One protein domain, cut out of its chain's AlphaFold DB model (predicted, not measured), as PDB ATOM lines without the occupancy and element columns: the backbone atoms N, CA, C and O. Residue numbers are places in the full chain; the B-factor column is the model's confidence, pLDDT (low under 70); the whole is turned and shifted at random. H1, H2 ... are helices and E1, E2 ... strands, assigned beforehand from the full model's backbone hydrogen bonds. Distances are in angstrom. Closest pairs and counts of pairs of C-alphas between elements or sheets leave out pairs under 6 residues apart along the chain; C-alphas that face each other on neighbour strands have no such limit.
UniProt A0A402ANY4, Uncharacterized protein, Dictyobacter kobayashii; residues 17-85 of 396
ATOM      1  N   GLY A  17     -37.524 -35.592  -8.127       83.38
ATOM      2  CA  GLY A  17     -36.473 -34.600  -7.881       83.38
ATOM      3  C   GLY A  17     -36.020 -33.924  -9.171       83.38
ATOM      4  O   GLY A  17     -36.253 -34.425 -10.275       83.38
ATOM      5  N   LYS A  18     -35.383 -32.752  -9.064       87.50
ATOM      6  CA  LYS A  18     -34.745 -32.116 -10.224       87.50
ATOM      7  C   LYS A  18     -33.544 -32.957 -10.645       87.50
ATOM      8  O   LYS A  18     -32.730 -33.323  -9.803       87.50
ATOM      9  N   VAL A  19     -33.399 -33.199 -11.951       86.50
ATOM     10  CA  VAL A  19     -32.285 -33.999 -12.505       86.50
ATOM     11  C   VAL A  19     -30.936 -33.495 -12.010       86.50
ATOM     12  O   VAL A  19     -30.080 -34.293 -11.656       86.50
ATOM     13  N   GLY A  20     -30.753 -32.172 -11.992       83.81
ATOM     14  CA  GLY A  20     -29.501 -31.552 -11.577       83.81
ATOM     15  C   GLY A  20     -29.083 -31.923 -10.159       83.81
ATOM     16  O   GLY A  20     -27.935 -32.298  -9.948       83.81
ATOM     17  N   ASP A  21     -30.034 -31.881  -9.229       84.44
ATOM     18  CA  ASP A  21     -29.782 -32.129  -7.812       84.44
ATOM     19  C   ASP A  21     -29.479 -33.615  -7.578       84.44
ATOM     20  O   ASP A  21     -28.468 -33.944  -6.963       84.44
ATOM     21  N   ILE A  22     -30.281 -34.513  -8.168       82.88
ATOM     22  CA  ILE A  22     -30.083 -35.969  -8.058       82.88
ATOM     23  C   ILE A  22     -28.727 -36.365  -8.652       82.88
ATOM     24  O   ILE A  22     -27.947 -37.092  -8.044       82.88
ATOM     25  N   VAL A  23     -28.414 -35.862  -9.848       84.69
ATOM     26  CA  VAL A  23     -27.191 -36.236 -10.559       84.69
ATOM     27  C   VAL A  23     -25.937 -35.713  -9.854       84.69
ATOM     28  O   VAL A  23     -24.913 -36.399  -9.809       84.69
ATOM     29  N   GLN A  24     -26.014 -34.518  -9.271       84.75
ATOM     30  CA  GLN A  24     -24.922 -33.956  -8.488       84.75
ATOM     31  C   GLN A  24     -24.734 -34.693  -7.157       84.75
ATOM     32  O   GLN A  24     -23.596 -34.939  -6.765       84.75
ATOM     33  N   GLN A  25     -25.820 -35.060  -6.478       81.81
ATOM     34  CA  GLN A  25     -25.774 -35.737  -5.185       81.81
ATOM     35  C   GLN A  25     -25.281 -37.186  -5.299       81.81
ATOM     36  O   GLN A  25     -24.404 -37.595  -4.542       81.81
ATOM     37  N   GLU A  26     -25.802 -37.940  -6.265       81.94
ATOM     38  CA  GLU A  26     -25.558 -39.385  -6.374       81.94
ATOM     39  C   GLU A  26     -24.292 -39.715  -7.172       81.94
ATOM     40  O   GLU A  26     -23.577 -40.672  -6.867       81.94
ATOM     41  N   PHE A  27     -23.974 -38.905  -8.187       83.94
ATOM     42  CA  PHE A  27     -22.854 -39.168  -9.095       83.94
ATOM     43  C   PHE A  27     -21.738 -38.118  -9.029       83.94
ATOM     44  O   PHE A  27     -20.683 -38.311  -9.638       83.94
ATOM     45  N   GLY A  28     -21.938 -37.007  -8.312       82.62
ATOM     46  CA  GLY A  28     -20.957 -35.920  -8.232       82.62
ATOM     47  C   GLY A  28     -20.770 -35.154  -9.545       82.62
ATOM     48  O   GLY A  28     -19.766 -34.459  -9.712       82.62
ATOM     49  N   TRP A  29     -21.685 -35.289 -10.510       86.25
ATOM     50  CA  TRP A  29     -21.550 -34.621 -11.805       86.25
ATOM     51  C   TRP A  29     -22.085 -33.194 -11.772       86.25
ATOM     52  O   TRP A  29     -23.078 -32.878 -11.123       86.25
ATOM     53  N   ASN A  30     -21.434 -32.319 -12.533       87.19
ATOM     54  CA  ASN A  30     -21.874 -30.940 -12.713       87.19
ATOM     55  C   ASN A  30     -23.038 -30.863 -13.733       87.19
ATOM     56  O   ASN A  30     -23.178 -31.700 -14.626       87.19
ATOM     57  N   LEU A  31     -23.845 -29.803 -13.680       84.50
ATOM     58  CA  LEU A  31     -24.907 -29.510 -14.654       84.50
ATOM     59  C   LEU A  31     -24.396 -29.387 -16.102       84.50
ATOM     60  O   LEU A  31     -25.174 -29.500 -17.053       84.50
ATOM     61  N   SER A  32     -23.095 -29.152 -16.291       85.81
ATOM     62  CA  SER A  32     -22.439 -29.122 -17.603       85.81
ATOM     63  C   SER A  32     -22.378 -30.487 -18.303       85.81
ATOM     64  O   SER A  32     -22.236 -30.523 -19.524       85.81
ATOM     65  N   PHE A  33     -22.520 -31.596 -17.566       85.25
ATOM     66  CA  PHE A  33     -22.517 -32.958 -18.115       85.25
ATOM     67  C   PHE A  33     -23.870 -33.353 -18.731       85.25
ATOM     68  O   PHE A  33     -23.933 -34.260 -19.567       85.25
ATOM     69  N   LEU A  34     -24.939 -32.641 -18.361       88.12
ATOM     70  CA  LEU A  34     -26.303 -32.883 -18.823       88.12
ATOM     71  C   LEU A  34     -26.580 -32.207 -20.168       88.12
ATOM     72  O   LEU A  34     -26.217 -31.047 -20.405       88.12
ATOM     73  N   THR A  35     -27.316 -32.907 -21.031       89.19
ATOM     74  CA  THR A  35     -27.849 -32.334 -22.272       89.19
ATOM     75  C   THR A  35     -28.768 -31.147 -21.931       89.19
ATOM     76  O   THR A  35     -29.607 -31.270 -21.033       89.19
ATOM     77  N   PRO A  36     -28.690 -30.000 -22.642       87.50
ATOM     78  CA  PRO A  36     -29.481 -28.800 -22.331       87.50
ATOM     79  C   PRO A  36     -30.993 -29.041 -22.199       87.50
ATOM     80  O   PRO A  36     -31.661 -28.349 -21.436       87.50
ATOM     81  N   LYS A  37     -31.513 -30.057 -22.897       89.00
ATOM     82  CA  LYS A  37     -32.913 -30.500 -22.859       89.00
ATOM     83  C   LYS A  37     -33.384 -30.952 -21.467       89.00
ATOM     84  O   LYS A  37     -34.554 -30.763 -21.157       89.00
ATOM     85  N   TYR A  38     -32.499 -31.509 -20.635       87.31
ATOM     86  CA  TYR A  38     -32.859 -32.155 -19.363       87.31
ATOM     87  C   TYR A  38     -32.481 -31.352 -18.113       87.31
ATOM     88  O   TYR A  38     -32.691 -31.809 -16.994       87.31
ATOM     89  N   ARG A  39     -31.948 -30.132 -18.264       84.19
ATOM     90  CA  ARG A  39     -31.524 -29.323 -17.105       84.19
ATOM     91  C   ARG A  39     -32.675 -28.925 -16.178       84.19
ATOM     92  O   ARG A  39     -32.459 -28.775 -14.983       84.19
ATOM     93  N   ASN A  40     -33.881 -28.786 -16.727       84.69
ATOM     94  CA  ASN A  40     -35.069 -28.349 -15.991       84.69
ATOM     95  C   ASN A  40     -36.133 -29.450 -15.855       84.69
ATOM     96  O   ASN A  40     -37.259 -29.156 -15.460       84.69
ATOM     97  N   THR A  41     -35.816 -30.696 -16.214       85.94
ATOM     98  CA  THR A  41     -36.757 -31.812 -16.070       85.94
ATOM     99  C   THR A  41     -36.665 -32.424 -14.674       85.94
ATOM    100  O   THR A  41     -35.647 -32.315 -13.987       85.94
ATOM    101  N   THR A  42     -37.744 -33.066 -14.244       87.25
ATOM    102  CA  THR A  42     -37.764 -33.889 -13.037       87.25
ATOM    103  C   THR A  42     -37.588 -35.356 -13.413       87.25
ATOM    104  O   THR A  42     -38.086 -35.799 -14.448       87.25
ATOM    105  N   LEU A  43     -36.845 -36.096 -12.593       86.69
ATOM    106  CA  LEU A  43     -36.671 -37.545 -12.708       86.69
ATOM    107  C   LEU A  43     -37.188 -38.229 -11.447       86.69
ATOM    108  O   LEU A  43     -37.304 -37.609 -10.390       86.69
ATOM    109  N   CYS A  44     -37.492 -39.514 -11.591       84.12
ATOM    110  CA  CYS A  44     -37.928 -40.364 -10.496       84.12
ATOM    111  C   CYS A  44     -36.748 -41.106  -9.896       84.12
ATOM    112  O   CYS A  44     -36.051 -41.839 -10.604       84.12
ATOM    113  N   ASP A  45     -36.572 -40.927  -8.591       80.81
ATOM    114  CA  ASP A  45     -35.466 -41.500  -7.824       80.81
ATOM    115  C   ASP A  45     -35.752 -42.936  -7.334       80.81
ATOM    116  O   ASP A  45     -34.858 -43.697  -6.975       80.81
ATOM    117  N   ASP A  46     -37.016 -43.367  -7.403       75.69
ATOM    118  CA  ASP A  46     -37.476 -44.664  -6.880       75.69
ATOM    119  C   ASP A  46     -36.737 -45.874  -7.481       75.69
ATOM    120  O   ASP A  46     -36.551 -46.897  -6.825       75.69
ATOM    121  N   GLN A  47     -36.321 -45.766  -8.745       74.62
ATOM    122  CA  GLN A  47     -35.596 -46.821  -9.462       74.62
ATOM    123  C   GLN A  47     -34.106 -46.848  -9.101       74.62
ATOM    124  O   GLN A  47     -33.474 -47.900  -9.184       74.62
ATOM    125  N   LEU A  48     -33.550 -45.706  -8.684       74.88
ATOM    126  CA  LEU A  48     -32.168 -45.610  -8.229       74.88
ATOM    127  C   LEU A  48     -32.018 -46.276  -6.853       74.88
ATOM    128  O   LEU A  48     -31.119 -47.087  -6.643       74.88
ATOM    129  N   LEU A  49     -32.983 -46.027  -5.964       70.38
ATOM    130  CA  LEU A  49     -33.079 -46.633  -4.631       70.38
ATOM    131  C   LEU A  49     -33.275 -48.160  -4.663       70.38
ATOM    132  O   LEU A  49     -32.983 -48.845  -3.686       70.38
ATOM    133  N   ALA A  50     -33.742 -48.718  -5.786       70.62
ATOM    134  CA  ALA A  50     -33.900 -50.161  -5.965       70.62
ATOM    135  C   ALA A  50     -32.570 -50.904  -6.230       70.62
ATOM    136  O   ALA A  50     -32.543 -52.139  -6.216       70.62
ATOM    137  N   LEU A  51     -31.460 -50.192  -6.472       75.88
ATOM    138  CA  LEU A  51     -30.135 -50.795  -6.639       75.88
ATOM    139  C   LEU A  51     -29.530 -51.161  -5.276       75.88
ATOM    140  O   LEU A  51     -28.865 -50.364  -4.617       75.88
ATOM    141  N   THR A  52     -29.722 -52.418  -4.879       61.97
ATOM    142  CA  THR A  52     -29.237 -52.972  -3.602       61.97
ATOM    143  C   THR A  52     -27.757 -53.366  -3.602       61.97
ATOM    144  O   THR A  52     -27.217 -53.716  -2.555       61.97
ATOM    145  N   ALA A  53     -27.078 -53.317  -4.751       71.81
ATOM    146  CA  ALA A  53     -25.674 -53.690  -4.890       71.81
ATOM    147  C   ALA A  53     -24.878 -52.607  -5.627       71.81
ATOM    148  O   ALA A  53     -25.368 -51.991  -6.573       71.81
ATOM    149  N   THR A  54     -23.625 -52.418  -5.212       77.81
ATOM    150  CA  THR A  54     -22.668 -51.539  -5.887       77.81
ATOM    151  C   THR A  54     -22.364 -52.122  -7.264       77.81
ATOM    152  O   THR A  54     -21.728 -53.173  -7.366       77.81
ATOM    153  N   THR A  55     -22.827 -51.470  -8.330       79.62
ATOM    154  CA  THR A  55     -22.614 -51.937  -9.708       79.62
ATOM    155  C   THR A  55     -21.906 -50.873 -10.530       79.62
ATOM    156  O   THR A  55     -22.346 -49.728 -10.574       79.62
ATOM    157  N   CYS A  56     -20.824 -51.263 -11.203       86.19
ATOM    158  CA  CYS A  56     -20.123 -50.425 -12.171       86.19
ATOM    159  C   CYS A  56     -20.576 -50.806 -13.580       86.19
ATOM    160  O   CYS A  56     -20.216 -51.866 -14.090       86.19
ATOM    161  N   LEU A  57     -21.384 -49.953 -14.199       88.50
ATOM    162  CA  LEU A  57     -21.916 -50.140 -15.552       88.50
ATOM    163  C   LEU A  57     -21.566 -48.913 -16.396       88.50
ATOM    164  O   LEU A  57     -21.245 -47.850 -15.858       88.50
ATOM    165  N   ARG A  58     -21.605 -49.034 -17.727       86.25
ATOM    166  CA  ARG A  58     -21.553 -47.829 -18.569       86.25
ATOM    167  C   ARG A  58     -22.801 -47.005 -18.287       86.25
ATOM    168  O   ARG A  58     -23.877 -47.572 -18.109       86.25
ATOM    169  N   SER A  59     -22.676 -45.682 -18.277       87.50
ATOM    170  CA  SER A  59     -23.800 -44.788 -17.969       87.50
ATOM    171  C   SER A  59     -25.038 -45.049 -18.832       87.50
ATOM    172  O   SER A  59     -26.148 -44.994 -18.319       87.50
ATOM    173  N   ALA A  60     -24.863 -45.401 -20.112       85.12
ATOM    174  CA  ALA A  60     -25.979 -45.755 -20.991       85.12
ATOM    175  C   ALA A  60     -26.730 -47.016 -20.517       85.12
ATOM    176  O   ALA A  60     -27.959 -47.008 -20.449       85.12
ATOM    177  N   ASP A  61     -25.994 -48.060 -20.126       88.94
ATOM    178  CA  ASP A  61     -26.560 -49.321 -19.630       88.94
ATOM    179  C   ASP A  61     -27.229 -49.121 -18.261       88.94
ATOM    180  O   ASP A  61     -28.279 -49.698 -17.976       88.94
ATOM    181  N   LEU A  62     -26.639 -48.266 -17.417       87.50
ATOM    182  CA  LEU A  62     -27.200 -47.888 -16.122       87.50
ATOM    183  C   LEU A  62     -28.536 -47.161 -16.297       87.50
ATOM    184  O   LEU A  62     -29.523 -47.561 -15.685       87.50
ATOM    185  N   PHE A  63     -28.586 -46.140 -17.156       89.12
ATOM    186  CA  PHE A  63     -29.803 -45.368 -17.422       89.12
ATOM    187  C   PHE A  63     -30.909 -46.215 -18.028       89.12
ATOM    188  O   PHE A  63     -32.056 -46.109 -17.605       89.12
ATOM    189  N   GLN A  64     -30.558 -47.116 -18.943       88.56
ATOM    190  CA  GLN A  64     -31.511 -48.070 -19.493       88.56
ATOM    191  C   GLN A  64     -32.102 -48.978 -18.402       88.56
ATOM    192  O   GLN A  64     -33.290 -49.290 -18.443       88.56
ATOM    193  N   ARG A  65     -31.297 -49.372 -17.406       85.31
ATOM    194  CA  ARG A  65     -31.731 -50.250 -16.311       85.31
ATOM    195  C   ARG A  65     -32.640 -49.562 -15.293       85.31
ATOM    196  O   ARG A  65     -33.539 -50.216 -14.780       85.31
ATOM    197  N   ILE A  66     -32.419 -48.276 -15.021       86.38
ATOM    198  CA  ILE A  66     -33.246 -47.468 -14.102       86.38
ATOM    199  C   ILE A  66     -34.412 -46.751 -14.808       86.38
ATOM    200  O   ILE A  66     -35.129 -45.968 -14.189       86.38
ATOM    201  N   GLY A  67     -34.591 -46.981 -16.114       87.00
ATOM    202  CA  GLY A  67     -35.662 -46.370 -16.908       87.00
ATOM    203  C   GLY A  67     -35.479 -44.872 -17.175       87.00
ATOM    204  O   GLY A  67     -36.454 -44.171 -17.437       87.00
ATOM    205  N   TRP A  68     -34.250 -44.359 -17.096       89.62
ATOM    206  CA  TRP A  68     -33.931 -42.964 -17.406       89.62
ATOM    207  C   TRP A  68     -33.595 -42.777 -18.897       89.62
ATOM    208  O   TRP A  68     -33.164 -43.722 -19.563       89.62
ATOM    209  N   PRO A  69     -33.752 -41.557 -19.452       89.38
ATOM    210  CA  PRO A  69     -33.403 -41.281 -20.844       89.38
ATOM    211  C   PRO A  69     -31.911 -41.530 -21.110       89.38
ATOM    212  O   PRO A  69     -31.048 -40.958 -20.450       89.38
ATOM    213  N   VAL A  70     -31.579 -42.344 -22.113       87.44
ATOM    214  CA  VAL A  70     -30.173 -42.627 -22.475       87.44
ATOM    215  C   VAL A  70     -29.430 -41.402 -23.030       87.44
ATOM    216  O   VAL A  70     -28.203 -41.374 -23.046       87.44
ATOM    217  N   ASP A  71     -30.161 -40.370 -23.460       88.69
ATOM    218  CA  ASP A  71     -29.645 -39.086 -23.948       88.69
ATOM    219  C   ASP A  71     -29.522 -38.013 -22.846       88.69
ATOM    220  O   ASP A  71     -29.291 -36.833 -23.144       88.69
ATOM    221  N   LEU A  72     -29.656 -38.407 -21.570       87.75
ATOM    222  CA  LEU A  72     -29.522 -37.506 -20.423       87.75
ATOM    223  C   LEU A  72     -28.143 -36.831 -20.378       87.75
ATOM    224  O   LEU A  72     -28.034 -35.627 -20.129       87.75
ATOM    225  N   LEU A  73     -27.097 -37.609 -20.655       87.69
ATOM    226  CA  LEU A  73     -25.711 -37.155 -20.707       87.69
ATOM    227  C   LEU A  73     -25.332 -36.686 -22.111       87.69
ATOM    228  O   LEU A  73     -25.763 -37.249 -23.121       87.69
ATOM    229  N   ALA A  74     -24.440 -35.697 -22.184       86.75
ATOM    230  CA  ALA A  74     -23.814 -35.334 -23.450       86.75
ATOM    231  C   ALA A  74     -23.070 -36.545 -24.049       86.75
ATOM    232  O   ALA A  74     -22.471 -37.337 -23.322       86.75
ATOM    233  N   LYS A  75     -23.045 -36.666 -25.387       83.56
ATOM    234  CA  LYS A  75     -22.467 -37.824 -26.111       83.56
ATOM    235  C   LYS A  75     -21.054 -38.217 -25.665       83.56
ATOM    236  O   LYS A  75     -20.709 -39.390 -25.708       83.56
ATOM    237  N   GLN A  76     -20.256 -37.245 -25.232       82.81
ATOM    238  CA  GLN A  76     -18.891 -37.456 -24.746       82.81
ATOM    239  C   GLN A  76     -18.810 -38.234 -23.418       82.81
ATOM    240  O   GLN A  76     -17.788 -38.850 -23.144       82.81
ATOM    241  N   TYR A  77     -19.887 -38.255 -22.626       82.00
ATOM    242  CA  TYR A  77     -19.945 -38.905 -21.313       82.00
ATOM    243  C   TYR A  77     -20.791 -40.184 -21.301       82.00
ATOM    244  O   TYR A  77     -20.732 -40.935 -20.337       82.00
ATOM    245  N   ALA A  78     -21.524 -40.482 -22.379       80.06
ATOM    246  CA  ALA A  78     -22.423 -41.640 -22.459       80.06
ATOM    247  C   ALA A  78     -21.719 -43.007 -22.305       80.06
ATOM    248  O   ALA A  78     -22.351 -43.985 -21.900       80.06
ATOM    249  N   ASN A  79     -20.415 -43.067 -22.596       83.44
ATOM    250  CA  ASN A  79     -19.598 -44.282 -22.500       83.44
ATOM    251  C   ASN A  79     -18.775 -44.372 -21.207       83.44
ATOM    252  O   ASN A  79     -17.982 -45.305 -21.061       83.44
ATOM    253  N   GLN A  80     -18.916 -43.417 -20.284       85.75
ATOM    254  CA  GLN A  80     -18.159 -43.430 -19.039       85.75
ATOM    255  C   GLN A  80     -18.682 -44.540 -18.117       85.75
ATOM    256  O   GLN A  80     -19.886 -44.789 -18.034       85.75
ATOM    257  N   VAL A  81     -17.767 -45.246 -17.449       85.94
ATOM    258  CA  VAL A  81     -18.127 -46.258 -16.449       85.94
ATOM    259  C   VAL A  81     -18.449 -45.544 -15.146       85.94
ATOM    260  O   VAL A  81     -17.645 -44.755 -14.649       85.94
ATOM    261  N   VAL A  82     -19.631 -45.824 -14.612       84.00
ATOM    262  CA  VAL A  82     -20.173 -45.188 -13.417       84.00
ATOM    263  C   VAL A  82     -20.464 -46.276 -12.407       84.00
ATOM    264  O   VAL A  82     -21.172 -47.238 -12.706       84.00
ATOM    265  N   CYS A  83     -19.890 -46.134 -11.219       80.69
ATOM    266  CA  CYS A  83     -20.123 -47.043 -10.111       80.69
ATOM    267  C   CYS A  83     -21.146 -46.412  -9.173       80.69
ATOM    268  O   CYS A  83     -20.841 -45.418  -8.515       80.69
ATOM    269  N   THR A  84     -22.346 -46.983  -9.112       79.00
ATOM    270  CA  THR A  84     -23.310 -46.635  -8.064       79.00
ATOM    271  C   THR A  84     -22.871 -47.299  -6.768       79.00
ATOM    272  O   THR A  84     -22.452 -48.457  -6.782       79.00
ATOM    273  N   LYS A  85     -22.945 -46.588  -5.641       70.56
ATOM    274  CA  LYS A  85     -22.874 -47.228  -4.321       70.56
ATOM    275  C   LYS A  85     -24.254 -47.799  -4.010       70.56
ATOM    276  O   LYS A  85     -25.249 -47.142  -4.291       70.56
TER     277      LYS A  85
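This is residues 17 to 85 of the 396 residues of an uncharacterized protein of Dictyobacter kobayashii (UniProt A0A402ANY4). What is the shape? It has little regular structure: a compact, rounded body of loops, with helix H2 packed beside the small antiparallel sheet E2 - E3, and H1 nearer the short strand E1. What is it made of? The 69 printed residues include H1, E1, E2, H2, E3 in that order, class mixed, with 27 residues in named elements; the radius of gyration of the C-alphas is 11.0 A and the spans are 30 by 24 by 19 A.

Where does it start? H1, residues 19 to 27, 11.3 A long, begins at C-alpha (-32.285, -33.999, -12.505). What follows? E1 is 42 to 44, 7.0 A; E2 55 to 58, 9.8 A; H2 59 to 65, 9.8 A; E3 81 to 84, 9.9 A, ending at C-alpha (-23.310, -46.635, -8.064).

What is near H1? Its closest C-alphas to E1, Val 19 and Thr 42, are 5.5 A apart; H1 and H2 are apart. How do E2 and E3 pair? They are antiparallel at 149 degrees, with N 82 and O 57 within hydrogen-bond range at 2.9 A. And H2? Its closest C-alphas to E3, Ser 59 and Val 82, are 5.8 A apart. Are the helix backbones complete? Every O i to N i+4 pair is within hydrogen-bond range in H1 and H2.

How large is it? The farthest C-alphas, Pro 36 and Ala 53, are 30.6 A apart. Is it unbroken? The printed part has no cut; the links H1 to E1 and H2 to E3 are long. Where is confidence low? Residue 52 is under 70.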